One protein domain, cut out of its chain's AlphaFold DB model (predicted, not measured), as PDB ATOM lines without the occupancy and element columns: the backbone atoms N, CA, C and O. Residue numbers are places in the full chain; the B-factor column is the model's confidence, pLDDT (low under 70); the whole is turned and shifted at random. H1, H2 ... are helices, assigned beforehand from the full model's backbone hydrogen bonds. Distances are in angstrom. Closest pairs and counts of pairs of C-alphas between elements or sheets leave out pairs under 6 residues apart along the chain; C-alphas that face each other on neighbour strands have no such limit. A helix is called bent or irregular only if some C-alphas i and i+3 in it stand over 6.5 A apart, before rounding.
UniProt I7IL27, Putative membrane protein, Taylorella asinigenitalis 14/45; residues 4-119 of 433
ATOM      1  N   ASN A   4      94.364  71.393 180.636       67.31
ATOM      2  CA  ASN A   4      95.633  71.954 180.165       67.31
ATOM      3  C   ASN A   4      95.493  72.822 178.895       67.31
ATOM      4  O   ASN A   4      96.197  73.816 178.742       67.31
ATOM      5  N   LYS A   5      94.579  72.496 177.968       69.50
ATOM      6  CA  LYS A   5      94.371  73.293 176.741       69.50
ATOM      7  C   LYS A   5      93.703  74.638 177.031       69.50
ATOM      8  O   LYS A   5      94.004  75.612 176.340       69.50
ATOM      9  N   HIS A   6      92.821  74.686 178.029       72.62
ATOM     10  CA  HIS A   6      92.160  75.918 178.446       72.62
ATOM     11  C   HIS A   6      93.171  76.870 179.094       72.62
ATOM     12  O   HIS A   6      93.331  77.994 178.615       72.62
ATOM     13  N   ASP A   7      93.969  76.371 180.038       67.12
ATOM     14  CA  ASP A   7      95.017  77.147 180.714       67.12
ATOM     15  C   ASP A   7      96.059  77.701 179.726       67.12
ATOM     16  O   ASP A   7      96.424  78.875 179.772       67.12
ATOM     17  N   ILE A   8      96.480  76.898 178.738       70.56
ATOM     18  CA  ILE A   8      97.402  77.351 177.682       70.56
ATOM     19  C   ILE A   8      96.793  78.490 176.846       70.56
ATOM     20  O   ILE A   8      97.516  79.385 176.395       70.56
ATOM     21  N   SER A   9      95.479  78.463 176.604       72.88
ATOM     22  CA  SER A   9      94.794  79.492 175.815       72.88
ATOM     23  C   SER A   9      94.679  80.819 176.571       72.88
ATOM     24  O   SER A   9      94.958  81.870 175.989       72.88
ATOM     25  N   VAL A  10      94.379  80.759 177.871       73.75
ATOM     26  CA  VAL A  10      94.320  81.907 178.786       73.75
ATOM     27  C   VAL A  10      95.696  82.562 178.903       73.75
ATOM     28  O   VAL A  10      95.841  83.753 178.623       73.75
ATOM     29  N   ILE A  11      96.743  81.766 179.156       71.12
ATOM     30  CA  ILE A  11      98.129  82.250 179.239       71.12
ATOM     31  C   ILE A  11      98.552  82.944 177.934       71.12
ATOM     32  O   ILE A  11      99.131  84.032 177.960       71.12
ATOM     33  N   ASN A  12      98.229  82.370 176.769       71.38
ATOM     34  CA  ASN A  12      98.532  83.000 175.479       71.38
ATOM     35  C   ASN A  12      97.783  84.323 175.273       71.38
ATOM     36  O   ASN A  12      98.331  85.242 174.660       71.38
ATOM     37  N   ARG A  13      96.545  84.437 175.766       74.31
ATOM     38  CA  ARG A  13      95.726  85.647 175.637       74.31
ATOM     39  C   ARG A  13      96.280  86.780 176.497       74.31
ATOM     40  O   ARG A  13      96.373  87.910 176.012       74.31
ATOM     41  N   THR A  14      96.728  86.464 177.709       69.31
ATOM     42  CA  THR A  14      97.355  87.417 178.633       69.31
ATOM     43  C   THR A  14      98.721  87.868 178.120       69.31
ATOM     44  O   THR A  14      98.943  89.066 177.954       69.31
ATOM     45  N   ILE A  15      99.595  86.939 177.709       66.56
ATOM     46  CA  ILE A  15     100.885  87.284 177.077       66.56
ATOM     47  C   ILE A  15     100.662  88.135 175.815       66.56
ATOM     48  O   ILE A  15     101.362  89.124 175.586       66.56
ATOM     49  N   GLY A  16      99.657  87.785 175.007       62.56
ATOM     50  CA  GLY A  16      99.293  88.520 173.799       62.56
ATOM     51  C   GLY A  16      98.821  89.948 174.080       62.56
ATOM     52  O   GLY A  16      99.232  90.861 173.367       62.56
ATOM     53  N   LYS A  17      98.011  90.165 175.124       71.88
ATOM     54  CA  LYS A  17      97.548  91.500 175.545       71.88
ATOM     55  C   LYS A  17      98.698  92.375 176.048       71.88
ATOM     56  O   LYS A  17      98.792  93.524 175.629       71.88
ATOM     57  N   LEU A  18      99.600  91.829 176.866       64.94
ATOM     58  CA  LEU A  18     100.706  92.596 177.457       64.94
ATOM     59  C   LEU A  18     101.795  92.954 176.437       64.94
ATOM     60  O   LEU A  18     102.499  93.948 176.596       64.94
ATOM     61  N   SER A  19     101.943  92.161 175.375       63.00
ATOM     62  CA  SER A  19     103.015  92.347 174.391       63.00
ATOM     63  C   SER A  19     102.575  93.080 173.114       63.00
ATOM     64  O   SER A  19     103.427  93.494 172.325       63.00
ATOM     65  N   ARG A  20     101.262  93.267 172.887       66.69
ATOM     66  CA  ARG A  20     100.724  93.682 171.578       66.69
ATOM     67  C   ARG A  20     101.216  95.045 171.107       66.69
ATOM     68  O   ARG A  20     101.765  95.130 170.014       66.69
ATOM     69  N   GLY A  21     101.054  96.088 171.923       70.94
ATOM     70  CA  GLY A  21     101.365  97.461 171.506       70.94
ATOM     71  C   GLY A  21     102.847  97.655 171.184       70.94
ATOM     72  O   GLY A  21     103.211  98.211 170.150       70.94
ATOM     73  N   ARG A  22     103.725  97.112 172.032       69.00
ATOM     74  CA  ARG A  22     105.173  97.287 171.875       69.00
ATOM     75  C   ARG A  22     105.766  96.409 170.779       69.00
ATOM     76  O   ARG A  22     106.661  96.861 170.068       69.00
ATOM     77  N   ASN A  23     105.277  95.181 170.610       73.38
ATOM     78  CA  ASN A  23     105.726  94.352 169.495       73.38
ATOM     79  C   ASN A  23     105.257  94.937 168.165       73.38
ATOM     80  O   ASN A  23     106.038  94.946 167.223       73.38
ATOM     81  N   PHE A  24     104.041  95.490 168.101       80.94
ATOM     82  CA  PHE A  24     103.535  96.123 166.886       80.94
ATOM     83  C   PHE A  24     104.416  97.293 166.434       80.94
ATOM     84  O   PHE A  24     104.810  97.334 165.273       80.94
ATOM     85  N   LEU A  25     104.824  98.176 167.354       80.56
ATOM     86  CA  LEU A  25     105.748  99.268 167.030       80.56
ATOM     87  C   LEU A  25     107.095  98.747 166.500       80.56
ATOM     88  O   LEU A  25     107.612  99.263 165.515       80.56
ATOM     89  N   ARG A  26     107.649  97.690 167.109       81.38
ATOM     90  CA  ARG A  26     108.905  97.069 166.648       81.38
ATOM     91  C   ARG A  26     108.769  96.453 165.255       81.38
ATOM     92  O   ARG A  26     109.652  96.647 164.427       81.38
ATOM     93  N   PHE A  27     107.666  95.752 164.986       84.12
ATOM     94  CA  PHE A  27     107.357  95.221 163.656       84.12
ATOM     95  C   PHE A  27     107.187  96.336 162.624       84.12
ATOM     96  O   PHE A  27     107.651  96.202 161.498       84.12
ATOM     97  N   PHE A  28     106.574  97.453 163.007       88.69
ATOM     98  CA  PHE A  28     106.411  98.594 162.117       88.69
ATOM     99  C   PHE A  28     107.760  99.212 161.737       88.69
ATOM    100  O   PHE A  28     108.048  99.380 160.556       88.69
ATOM    101  N   VAL A  29     108.634  99.457 162.719       88.00
ATOM    102  CA  VAL A  29     110.006  99.943 162.476       88.00
ATOM    103  C   VAL A  29     110.789  98.975 161.582       88.00
ATOM    104  O   VAL A  29     111.491  99.404 160.673       88.00
ATOM    105  N   PHE A  30     110.627  97.670 161.790       88.38
ATOM    106  CA  PHE A  30     111.244  96.641 160.954       88.38
ATOM    107  C   PHE A  30     110.783  96.722 159.491       88.38
ATOM    108  O   PHE A  30     111.611  96.710 158.583       88.38
ATOM    109  N   ILE A  31     109.472  96.848 159.261       91.38
ATOM    110  CA  ILE A  31     108.901  97.000 157.917       91.38
ATOM    111  C   ILE A  31     109.410  98.286 157.259       91.38
ATOM    112  O   ILE A  31     109.760  98.258 156.083       91.38
ATOM    113  N   LEU A  32     109.512  99.388 158.009       92.94
ATOM    114  CA  LEU A  32     110.061 100.644 157.494       92.94
ATOM    115  C   LEU A  32     111.519 100.496 157.049       92.94
ATOM    116  O   LEU A  32     111.861 100.938 155.957       92.94
ATOM    117  N   ILE A  33     112.364  99.847 157.854       90.88
ATOM    118  CA  ILE A  33     113.777  99.620 157.515       90.88
ATOM    119  C   ILE A  33     113.902  98.750 156.261       90.88
ATOM    120  O   ILE A  33     114.668  99.085 155.361       90.88
ATOM    121  N   LEU A  34     113.130  97.662 156.170       91.88
ATOM    122  CA  LEU A  34     113.130  96.806 154.983       91.88
ATOM    123  C   LEU A  34     112.602  97.530 153.746       91.88
ATOM    124  O   LEU A  34     113.155  97.348 152.667       91.88
ATOM    125  N   GLY A  35     111.568  98.359 153.895       93.88
ATOM    126  CA  GLY A  35     111.031  99.169 152.806       93.88
ATOM    127  C   GLY A  35     112.062 100.168 152.283       93.88
ATOM    128  O   GLY A  35     112.295 100.233 151.078       93.88
ATOM    129  N   LEU A  36     112.737 100.884 153.188       94.12
ATOM    130  CA  LEU A  36     113.795 101.833 152.836       94.12
ATOM    131  C   LEU A  36     114.984 101.128 152.167       94.12
ATOM    132  O   LEU A  36     115.547 101.627 151.195       94.12
ATOM    133  N   TRP A  37     115.344  99.943 152.663       93.38
ATOM    134  CA  TRP A  37     116.415  99.145 152.084       93.38
ATOM    135  C   TRP A  37     116.053  98.596 150.699       93.38
ATOM    136  O   TRP A  37     116.861  98.701 149.781       93.38
ATOM    137  N   ALA A  38     114.840  98.066 150.517       92.38
ATOM    138  CA  ALA A  38     114.371  97.558 149.228       92.38
ATOM    139  C   ALA A  38     114.294  98.673 148.178       92.38
ATOM    140  O   ALA A  38     114.667  98.461 147.026       92.38
ATOM    141  N   TRP A  39     113.876  99.875 148.590       95.62
ATOM    142  CA  TRP A  39     113.945 101.067 147.751       95.62
ATOM    143  C   TRP A  39     115.387 101.371 147.329       95.62
ATOM    144  O   TRP A  39     115.666 101.519 146.142       95.62
ATOM    145  N   GLY A  40     116.322 101.408 148.285       92.81
ATOM    146  CA  GLY A  40     117.740 101.628 148.001       92.81
ATOM    147  C   GLY A  40     118.337 100.562 147.080       92.81
ATOM    148  O   GLY A  40     119.075 100.896 146.159       92.81
ATOM    149  N   ALA A  41     117.976  99.292 147.273       92.81
ATOM    150  CA  ALA A  41     118.408  98.183 146.428       92.81
ATOM    151  C   ALA A  41     117.864  98.296 144.996       92.81
ATOM    152  O   ALA A  41     118.591  98.019 144.045       92.81
ATOM    153  N   TYR A  42     116.613  98.736 144.834       93.62
ATOM    154  CA  TYR A  42     116.019  98.988 143.523       93.62
ATOM    155  C   TYR A  42     116.737 100.121 142.782       93.62
ATOM    156  O   TYR A  42     117.042  99.988 141.596       93.62
ATOM    157  N   GLU A  43     117.062 101.205 143.488       92.94
ATOM    158  CA  GLU A  43     117.780 102.337 142.904       92.94
ATOM    159  C   GLU A  43     119.223 101.965 142.541       92.94
ATOM    160  O   GLU A  43     119.682 102.260 141.439       92.94
ATOM    161  N   LEU A  44     119.914 101.218 143.409       91.06
ATOM    162  CA  LEU A  44     121.246 100.676 143.120       91.06
ATOM    163  C   LEU A  44     121.227  99.734 141.915       91.06
ATOM    164  O   LEU A  44     122.128  99.772 141.080       91.06
ATOM    165  N   TYR A  45     120.196  98.895 141.810       91.56
ATOM    166  CA  TYR A  45     120.035  97.984 140.685       91.56
ATOM    167  C   TYR A  45     119.832  98.746 139.374       91.56
ATOM    168  O   TYR A  45     120.454  98.407 138.370       91.56
ATOM    169  N   LYS A  46     119.031  99.816 139.366       91.62
ATOM    170  CA  LYS A  46     118.916 100.698 138.195       91.62
ATOM    171  C   LYS A  46     120.233 101.378 137.862       91.62
ATOM    172  O   LYS A  46     120.651 101.353 136.707       91.62
ATOM    173  N   TYR A  47     120.900 101.934 138.870       89.56
ATOM    174  CA  TYR A  47     122.184 102.601 138.701       89.56
ATOM    175  C   TYR A  47     123.224 101.659 138.085       89.56
ATOM    176  O   TYR A  47     123.926 102.051 137.155       89.56
ATOM    177  N   SER A  48     123.239 100.387 138.500       87.00
ATOM    178  CA  SER A  48     124.153  99.372 137.965       87.00
ATOM    179  C   SER A  48     124.060  99.179 136.449       87.00
ATOM    180  O   SER A  48     125.059  98.837 135.824       87.00
ATOM    181  N   GLN A  49     122.895  99.442 135.845       86.81
ATOM    182  CA  GLN A  49     122.699  99.323 134.397       86.81
ATOM    183  C   GLN A  49     123.220 100.536 133.618       86.81
ATOM    184  O   GLN A  49     123.330 100.479 132.398       86.81
ATOM    185  N   THR A  50     123.514 101.641 134.306       89.81
ATOM    186  CA  THR A  50     123.914 102.915 133.684       89.81
ATOM    187  C   THR A  50     125.411 103.202 133.772       89.81
ATOM    188  O   THR A  50     125.877 104.180 133.194       89.81
ATOM    189  N   ILE A  51     126.175 102.370 134.487       86.94
ATOM    190  CA  ILE A  51     127.615 102.569 134.659       86.94
ATOM    191  C   ILE A  51     128.347 102.110 133.400       86.94
ATOM    192  O   ILE A  51     128.315 100.934 133.049       86.94
ATOM    193  N   ASP A  52     129.044 103.045 132.759       87.38
ATOM    194  CA  ASP A  52     129.966 102.753 131.666       87.38
ATOM    195  C   ASP A  52     131.361 102.465 132.257       87.38
ATOM    196  O   ASP A  52     131.917 103.289 132.988       87.38
ATOM    197  N   TYR A  53     131.924 101.283 131.980       85.69
ATOM    198  CA  TYR A  53     133.222 100.848 132.523       85.69
ATOM    199  C   TYR A  53     134.417 101.316 131.676       85.69
ATOM    200  O   TYR A  53     135.566 101.093 132.059       85.69
ATOM    201  N   LYS A  54     134.178 102.041 130.572       85.94
ATOM    202  CA  LYS A  54     135.216 102.642 129.712       85.94
ATOM    203  C   LYS A  54     136.341 103.395 130.432       85.94
ATOM    204  O   LYS A  54     137.487 103.222 130.023       85.94
ATOM    205  N   PRO A  55     136.110 104.203 131.489       84.75
ATOM    206  CA  PRO A  55     137.213 104.879 132.169       84.75
ATOM    207  C   PRO A  55     138.185 103.920 132.875       84.75
ATOM    208  O   PRO A  55     139.287 104.340 133.215       84.75
ATOM    209  N   LEU A  56     137.838 102.642 133.078       83.25
ATOM    210  CA  LEU A  56     138.765 101.638 133.616       83.25
ATOM    211  C   LEU A  56     139.666 101.013 132.536       83.25
ATOM    212  O   LEU A  56     140.660 100.375 132.886       83.25
ATOM    213  N   ALA A  57     139.392 101.246 131.247       81.56
ATOM    214  CA  ALA A  57     140.190 100.709 130.139       81.56
ATOM    215  C   ALA A  57     141.641 101.214 130.159       81.56
ATOM    216  O   ALA A  57     142.544 100.529 129.693       81.56
ATOM    217  N   GLN A  58     141.889 102.365 130.797       89.94
ATOM    218  CA  GLN A  58     143.238 102.902 131.004       89.94
ATOM    219  C   GLN A  58     144.156 101.973 131.820       89.94
ATOM    220  O   GLN A  58     145.375 102.101 131.738       89.94
ATOM    221  N   TYR A  59     143.591 101.057 132.616       88.62
ATOM    222  CA  TYR A  59     144.358 100.142 133.464       88.62
ATOM    223  C   TYR A  59     144.514  98.751 132.839       88.62
ATOM    224  O   TYR A  59     145.584  98.156 132.950       88.62
ATOM    225  N   SER A  60     143.464  98.213 132.207       89.44
ATOM    226  CA  SER A  60     143.504  96.923 131.509       89.44
ATOM    227  C   SER A  60     142.213  96.672 130.726       89.44
ATOM    228  O   SER A  60     141.135  96.639 131.320       89.44
ATOM    229  N   ASP A  61     142.324  96.382 129.427       87.75
ATOM    230  CA  ASP A  61     141.180  95.952 128.608       87.75
ATOM    231  C   ASP A  61     140.559  94.649 129.124       87.75
ATOM    232  O   ASP A  61     139.341  94.514 129.174       87.75
ATOM    233  N   GLN A  62     141.377  93.701 129.592       88.88
ATOM    234  CA  GLN A  62     140.889  92.402 130.063       88.88
ATOM    235  C   GLN A  62     139.974  92.530 131.290       88.88
ATOM    236  O   GLN A  62     139.002  91.783 131.424       88.88
ATOM    237  N   VAL A  63     140.269  93.485 132.177       86.75
ATOM    238  CA  VAL A  63     139.437  93.773 133.352       86.75
ATOM    239  C   VAL A  63     138.115  94.405 132.922       86.75
ATOM    240  O   VAL A  63     137.071  94.005 133.425       86.75
ATOM    241  N   VAL A  64     138.131  95.325 131.953       88.75
ATOM    242  CA  VAL A  64     136.908  95.957 131.437       88.75
ATOM    243  C   VAL A  64     135.987  94.938 130.779       88.75
ATOM    244  O   VAL A  64     134.817  94.884 131.144       88.75
ATOM    245  N   THR A  65     136.501  94.066 129.907       88.12
ATOM    246  CA  THR A  65     135.680  93.031 129.256       88.12
ATOM    247  C   THR A  65     135.055  92.083 130.282       88.12
ATOM    248  O   THR A  65     133.894  91.693 130.154       88.12
ATOM    249  N   PHE A  66     135.796  91.739 131.343       88.88
ATOM    250  CA  PHE A  66     135.264  90.926 132.435       88.88
ATOM    251  C   PHE A  66     134.176  91.661 133.230       88.88
ATOM    252  O   PHE A  66     133.168  91.044 133.581       88.88
ATOM    253  N   LEU A  67     134.356  92.958 133.511       86.88
ATOM    254  CA  LEU A  67     133.377  93.784 134.225       86.88
ATOM    255  C   LEU A  67     132.130  94.076 133.391       86.88
ATOM    256  O   LEU A  67     131.043  94.099 133.950       86.88
ATOM    257  N   GLU A  68     132.236  94.255 132.078       86.12
ATOM    258  CA  GLU A  68     131.059  94.395 131.214       86.12
ATOM    259  C   GLU A  68     130.254  93.096 131.173       86.12
ATOM    260  O   GLU A  68     129.030  93.116 131.286       86.12
ATOM    261  N   GLN A  69     130.937  91.951 131.091       89.69
ATOM    262  CA  GLN A  69     130.272  90.652 131.037       89.69
ATOM    263  C   GLN A  69     129.670  90.235 132.390       89.69
ATOM    264  O   GLN A  69     128.631  89.574 132.420       89.69
ATOM    265  N   ASN A  70     130.299  90.614 133.513       90.56
ATOM    266  CA  ASN A  70     129.892  90.192 134.860       90.56
ATOM    267  C   ASN A  70     129.341  91.310 135.752       90.56
ATOM    268  O   ASN A  70     128.980  91.048 136.901       90.56
ATOM    269  N   GLY A  71     129.253  92.542 135.255       85.94
ATOM    270  CA  GLY A  71     128.925  93.721 136.058       85.94
ATOM    271  C   GLY A  71     127.612  93.557 136.812       85.94
ATOM    272  O   GLY A  71     127.549  93.812 138.013       85.94
ATOM    273  N   GLN A  72     126.588  93.010 136.152       87.31
ATOM    274  CA  GLN A  72     125.295  92.731 136.779       87.31
ATOM    275  C   GLN A  72     125.412  91.774 137.980       87.31
ATOM    276  O   GLN A  72     124.788  92.008 139.017       87.31
ATOM    277  N   TYR A  73     126.227  90.719 137.883       90.62
ATOM    278  CA  TYR A  73     126.404  89.752 138.970       90.62
ATOM    279  C   TYR A  73     127.158  90.348 140.158       90.62
ATOM    280  O   TYR A  73     126.836  90.021 141.300       90.62
ATOM    281  N   ILE A  74     128.110  91.254 139.912       89.88
ATOM    282  CA  ILE A  74     128.836  91.962 140.975       89.88
ATOM    283  C   ILE A  74     127.858  92.807 141.801       89.88
ATOM    284  O   ILE A  74     127.862  92.734 143.030       89.88
ATOM    285  N   TRP A  75     126.969  93.554 141.140       89.69
ATOM    286  CA  TRP A  75     125.974  94.387 141.820       89.69
ATOM    287  C   TRP A  75     124.914  93.569 142.555       89.69
ATOM    288  O   TRP A  75     124.590  93.883 143.700       89.69
ATOM    289  N   ILE A  76     124.417  92.484 141.955       90.88
ATOM    290  CA  ILE A  76     123.505  91.557 142.643       90.88
ATOM    291  C   ILE A  76     124.193  90.939 143.866       90.88
ATOM    292  O   ILE A  76     123.589  90.871 144.936       90.88
ATOM    293  N   GLY A  77     125.462  90.542 143.738       93.25
ATOM    294  CA  GLY A  77     126.264  90.021 144.842       93.25
ATOM    295  C   GLY A  77     126.422  91.034 145.975       93.25
ATOM    296  O   GLY A  77     126.222  90.691 147.140       93.25
ATOM    297  N   LEU A  78     126.697  92.299 145.645       92.31
ATOM    298  CA  LEU A  78     126.797  93.383 146.622       92.31
ATOM    299  C   LEU A  78     125.460  93.639 147.335       92.31
ATOM    300  O   LEU A  78     125.426  93.744 148.562       92.31
ATOM    301  N   ILE A  79     124.349  93.683 146.592       93.25
ATOM    302  CA  ILE A  79     123.002  93.834 147.160       93.25
ATOM    303  C   ILE A  79     122.697  92.662 148.101       93.25
ATOM    304  O   ILE A  79     122.266  92.883 149.234       93.25
ATOM    305  N   ALA A  80     122.968  91.423 147.682       92.94
ATOM    306  CA  ALA A  80     122.757  90.228 148.496       92.94
ATOM    307  C   ALA A  80     123.604  90.243 149.779       92.94
ATOM    308  O   ALA A  80     123.102  89.925 150.859       92.94
ATOM    309  N   LEU A  81     124.864  90.682 149.690       94.44
ATOM    310  CA  LEU A  81     125.755  90.807 150.841       94.44
ATOM    311  C   LEU A  81     125.218  91.815 151.866       94.44
ATOM    312  O   LEU A  81     125.134  91.507 153.054       94.44
ATOM    313  N   ILE A  82     124.798  92.999 151.413       92.75
ATOM    314  CA  ILE A  82     124.214  94.023 152.293       92.75
ATOM    315  C   ILE A  82     122.890  93.524 152.893       92.75
ATOM    316  O   ILE A  82     122.655  93.707 154.090       92.75
ATOM    317  N   SER A  83     122.059  92.833 152.101       92.50
ATOM    318  CA  SER A  83     120.813  92.201 152.574       92.50
ATOM    319  C   SER A  83     121.081  91.288 153.763       92.50
ATOM    320  O   SER A  83     120.382  91.340 154.774       92.50
ATOM    321  N   LEU A  84     122.114  90.452 153.640       94.31
ATOM    322  CA  LEU A  84     122.478  89.471 154.647       94.31
ATOM    323  C   LEU A  84     122.933  90.153 155.940       94.31
ATOM    324  O   LEU A  84     122.489  89.766 157.019       94.31
ATOM    325  N   ILE A  85     123.757  91.200 155.844       93.75
ATOM    326  CA  ILE A  85     124.220  91.970 157.010       93.75
ATOM    327  C   ILE A  85     123.036  92.594 157.755       93.75
ATOM    328  O   ILE A  85     122.951  92.507 158.984       93.75
ATOM    329  N   ILE A  86     122.097  93.194 157.023       91.25
ATOM    330  CA  ILE A  86     120.903  93.806 157.613       91.25
ATOM    331  C   ILE A  86     120.031  92.736 158.260       91.25
ATOM    332  O   ILE A  86     119.622  92.904 159.407       91.25
ATOM    333  N   LEU A  87     119.805  91.607 157.587       89.75
ATOM    334  CA  LEU A  87     119.016  90.502 158.122       89.75
ATOM    335  C   LEU A  87     119.615  89.952 159.425       89.75
ATOM    336  O   LEU A  87     118.900  89.791 160.413       89.75
ATOM    337  N   LEU A  88     120.929  89.720 159.460       91.62
ATOM    338  CA  LEU A  88     121.627  89.257 160.662       91.62
ATOM    339  C   LEU A  88     121.551  90.287 161.796       91.62
ATOM    340  O   LEU A  88     121.313  89.920 162.948       91.62
ATOM    341  N   SER A  89     121.681  91.576 161.474       89.50
ATOM    342  CA  SER A  89     121.547  92.668 162.447       89.50
ATOM    343  C   SER A  89     120.135  92.727 163.037       89.50
ATOM    344  O   SER A  89     119.965  92.844 164.250       89.50
ATOM    345  N   LEU A  90     119.115  92.561 162.194       87.31
ATOM    346  CA  LEU A  90     117.706  92.494 162.579       87.31
ATOM    347  C   LEU A  90     117.417  91.287 163.485       87.31
ATOM    348  O   LEU A  90     116.740  91.432 164.505       87.31
ATOM    349  N   ILE A  91     117.959  90.112 163.156       85.56
ATOM    350  CA  ILE A  91     117.826  88.896 163.975       85.56
ATOM    351  C   ILE A  91     118.545  89.065 165.322       85.56
ATOM    352  O   ILE A  91     118.024  88.689 166.373       85.56
ATOM    353  N   SER A  92     119.736  89.660 165.336       86.44
ATOM    354  CA  SER A  92     120.454  89.936 166.585       86.44
ATOM    355  C   SER A  92     119.668  90.906 167.475       86.44
ATOM    356  O   SER A  92     119.464  90.655 168.668       86.44
ATOM    357  N   TRP A  93     119.125  91.971 166.881       86.56
ATOM    358  CA  TRP A  93     118.308  92.953 167.584       86.56
ATOM    359  C   TRP A  93     117.009  92.357 168.136       86.56
ATOM    360  O   TRP A  93     116.691  92.595 169.303       86.56
ATOM    361  N   ILE A  94     116.285  91.535 167.361       81.06
ATOM    362  CA  ILE A  94     115.057  90.885 167.850       81.06
ATOM    363  C   ILE A  94     115.375  89.974 169.039       81.06
ATOM    364  O   ILE A  94     114.700  90.038 170.068       81.06
ATOM    365  N   ASN A  95     116.458  89.196 168.953       80.19
ATOM    366  CA  ASN A  95     116.875  88.283 170.013       80.19
ATOM    367  C   ASN A  95     117.293  89.037 171.282       80.19
ATOM    368  O   ASN A  95     116.860  88.683 172.383       80.19
ATOM    369  N   GLY A  96     118.072  90.113 171.149       77.75
ATOM    370  CA  GLY A  96     118.432  90.984 172.271       77.75
ATOM    371  C   GLY A  96     117.209  91.663 172.890       77.75
ATOM    372  O   GLY A  96     117.063  91.732 174.113       77.75
ATOM    373  N   SER A  97     116.273  92.100 172.053       72.81
ATOM    374  CA  SER A  97     115.045  92.748 172.490       72.81
ATOM    375  C   SER A  97     114.084  91.795 173.209       72.81
ATOM    376  O   SER A  97     113.366  92.232 174.111       72.81
ATOM    377  N   ILE A  98     114.035  90.518 172.820       69.75
ATOM    378  CA  ILE A  98     113.240  89.488 173.504       69.75
ATOM    379  C   ILE A  98     113.851  89.172 174.870       69.75
ATOM    380  O   ILE A  98     113.107  89.061 175.841       69.75
ATOM    381  N   ARG A  99     115.186  89.087 174.964       71.31
ATOM    382  CA  ARG A  99     115.896  88.885 176.238       71.31
ATOM    383  C   ARG A  99     115.586  90.002 177.235       71.31
ATOM    384  O   ARG A  99     115.168  89.709 178.345       71.31
ATOM    385  N   ARG A 100     115.667  91.268 176.806       67.38
ATOM    386  CA  ARG A 100     115.327  92.431 177.651       67.38
ATOM    387  C   ARG A 100     113.847  92.503 178.018       67.38
ATOM    388  O   ARG A 100     113.501  92.962 179.094       67.38
ATOM    389  N   ALA A 101     112.956  92.067 177.127       59.44
ATOM    390  CA  ALA A 101     111.525  92.030 177.423       59.44
ATOM    391  C   ALA A 101     111.142  90.907 178.399       59.44
ATOM    392  O   ALA A 101     110.058  90.960 178.971       59.44
ATOM    393  N   GLY A 102     112.005  89.900 178.553       58.06
ATOM    394  CA  GLY A 102     111.812  88.791 179.473       58.06
ATOM    395  C   GLY A 102     112.030  89.150 180.937       58.06
ATOM    396  O   GLY A 102     111.581  88.370 181.752       58.06
ATOM    397  N   ASP A 103     112.653  90.290 181.241       59.88
ATOM    398  CA  ASP A 103     113.012  90.749 182.597       59.88
ATOM    399  C   ASP A 103     112.042  91.816 183.142       59.88
ATOM    400  O   ASP A 103     112.255  92.454 184.166       59.88
ATOM    401  N   ILE A 104     110.976  92.090 182.388       60.19
ATOM    402  CA  ILE A 104     110.031  93.152 182.720       60.19
ATOM    403  C   ILE A 104     108.901  92.563 183.548       60.19
ATOM    404  O   ILE A 104     108.213  91.631 183.122       60.19
ATOM    405  N   ILE A 105     108.693  93.191 184.697       62.69
ATOM    406  CA  ILE A 105     107.647  92.873 185.657       62.69
ATOM    407  C   ILE A 105     106.283  93.231 185.028       62.69
ATOM    408  O   ILE A 105     106.059  94.391 184.668       62.69
ATOM    409  N   PRO A 106     105.377  92.260 184.819       61.84
ATOM    410  CA  PRO A 106     104.030  92.510 184.329       61.84
ATOM    411  C   PRO A 106     103.214  93.334 185.337       61.84
ATOM    412  O   PRO A 106     103.423  93.269 186.545       61.84
ATOM    413  N   HIS A 107     102.259  94.114 184.824       67.31
ATOM    414  CA  HIS A 107     101.361  94.925 185.648       67.31
ATOM    415  C   HIS A 107     100.521  94.028 186.575       67.31
ATOM    416  O   HIS A 107      99.997  93.009 186.122       67.31
ATOM    417  N   TYR A 108     100.368  94.422 187.842       66.31
ATOM    418  CA  TYR A 108      99.729  93.615 188.889       66.31
ATOM    419  C   TYR A 108      98.329  93.111 188.498       66.31
ATOM    420  O   TYR A 108      98.059  91.919 188.595       66.31
ATOM    421  N   GLU A 109      97.481  93.975 187.933       67.06
ATOM    422  CA  GLU A 109      96.128  93.607 187.484       67.06
ATOM    423  C   GLU A 109      96.115  92.488 186.432       67.06
ATOM    424  O   GLU A 109      95.202  91.667 186.385       67.06
ATOM    425  N   ALA A 110      97.128  92.418 185.565       64.94
ATOM    426  CA  ALA A 110      97.209  91.355 184.568       64.94
ATOM    427  C   ALA A 110      97.582  90.005 185.187       64.94
ATOM    428  O   ALA A 110      97.160  88.964 184.683       64.94
ATOM    429  N   VAL A 111      98.384  90.031 186.252       68.19
ATOM    430  CA  VAL A 111      98.780  88.841 187.009       68.19
ATOM    431  C   VAL A 111      97.613  88.357 187.865       68.19
ATOM    432  O   VAL A 111      97.330  87.165 187.870       68.19
ATOM    433  N   ASP A 112      96.882  89.268 188.503       74.56
ATOM    434  CA  ASP A 112      95.716  88.942 189.328       74.56
ATOM    435  C   ASP A 112      94.592  88.277 188.515       74.56
ATOM    436  O   ASP A 112      94.097  87.206 188.871       74.56
ATOM    437  N   ASN A 113      94.276  88.833 187.341       76.25
ATOM    438  CA  ASN A 113      93.324  88.220 186.410       76.25
ATOM    439  C   ASN A 113      93.802  86.844 185.912       76.25
ATOM    440  O   ASN A 113      93.000  85.928 185.733       76.25
ATOM    441  N   LEU A 114      95.113  86.674 185.708       73.94
ATOM    442  CA  LEU A 114      95.686  85.396 185.287       73.94
ATOM    443  C   LEU A 114      95.571  84.338 186.393       73.94
ATOM    444  O   LEU A 114      95.215  83.201 186.105       73.94
ATOM    445  N   ILE A 115      95.835  84.701 187.650       77.31
ATOM    446  CA  ILE A 115      95.736  83.790 188.800       77.31
ATOM    447  C   ILE A 115      94.289  83.313 189.006       77.31
ATOM    448  O   ILE A 115      94.074  82.135 189.320       77.31
ATOM    449  N   HIS A 116      93.310  84.196 188.784       78.44
ATOM    450  CA  HIS A 116      91.886  83.871 188.880       78.44
ATOM    451  C   HIS A 116      91.388  82.966 187.743       78.44
ATOM    452  O   HIS A 116      90.573  82.080 187.995       78.44
ATOM    453  N   GLU A 117      91.883  83.142 186.512       76.69
ATOM    454  CA  GLU A 117      91.497  82.294 185.371       76.69
ATOM    455  C   GLU A 117      92.278  80.968 185.286       76.69
ATOM    456  O   GLU A 117      91.848  80.048 184.589       76.69
ATOM    457  N   LEU A 118      93.414  80.832 185.981       74.12
ATOM    458  CA  LEU A 118      94.197  79.593 185.987       74.12
ATOM    459  C   LEU A 118      93.500  78.476 186.773       74.12
ATOM    460  O   LEU A 118      93.002  78.676 187.884       74.12
ATOM    461  N   SER A 119      93.546  77.250 186.242       76.94
ATOM    462  CA  SER A 119      93.156  76.067 187.009       76.94
ATOM    463  C   SER A 119      94.035  75.890 188.267       76.94
ATOM    464  O   SER A 119      95.185  76.345 188.296       76.94
TER     465      SER A 119
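This is residues 4 to 119 of the 433 residues of the protein "Putative membrane protein" of Taylorella asinigenitalis 14/45 (UniProt I7IL27). This is a long, slender rod made of two long helix arms, H1b and H2b, side by side and running opposite ways; at one end the arm H1a turns off and pairs with the short helix H3, while at the other end the link of residues 49 to 60 and the short arm H2a make the turn. Both ends of the printed part lie at the H1a and H3 end of the rod. The printed part has 116 residues, with three named helices in the order H1, H2, H3 and no named strand; its class is all helix. The whole is extended, with a radius of gyration of the C-alphas of 24.9 A and spans of 79 by 24 by 20 A.

H1, residues 4 to 48, was assigned as one helix by its hydrogen bonds, but it is bent: C-alphas 18 and 21 are 7.7 A apart. Its arm H1a, residues 4 to 18, begins with C-alpha 4 at (95.633, 71.954, 180.165) and is 21.4 A long from first to last C-alpha. The arm H1b, residues 21 to 48, is 40.6 A long and ends with C-alpha 48 at (124.153, 99.372, 137.965). H2, residues 61 to 101, was likewise assigned as one helix by its hydrogen bonds and is bent, with C-alphas 69 and 72 at 7.9 A. Its arm H2a, residues 61 to 69, is 12.4 A long, and its arm H2b, residues 72 to 101, is 42.9 A long. H3, residues 108 to 117, is 14.4 A long and ends with C-alpha 117 at (91.497, 82.294, 185.371).

H1a and H1b stand at a steep tilt of 68 degrees, only just short of about perpendicular. H1b touches H2b, with the closest C-alphas, those of Ala 41 and Ile 79, 6.4 A apart. These two arms run opposite ways at a shallow tilt of 11 degrees. H2a and H2b stand at a steep tilt of 61 degrees, and H2a touches no helix. H1a touches H3, with the closest C-alphas, those of Thr 14 and Ala 110, 7.1 A apart; they run opposite ways at a shallow tilt of 17 degrees. H1b and H3 are apart, and so are H1a and H2b. In H1a, H1b, H2a, H2b and H3 every O i to N i+4 pair is within hydrogen-bond range.

The two C-alphas farthest apart, those of Gln 58 and Ser 119, are 79.8 A apart, while the C-alphas of Asn 4 and Ser 119 are 8.4 A apart. The printed part has no cut. The link from H1 to H2 is long, with 12 residues, and that from H2 to H3 is short, with 6. The mean pLDDT of the printed part is 81.6; 23 residues are under 70, among them residues 18 to 20 and 100 to 111.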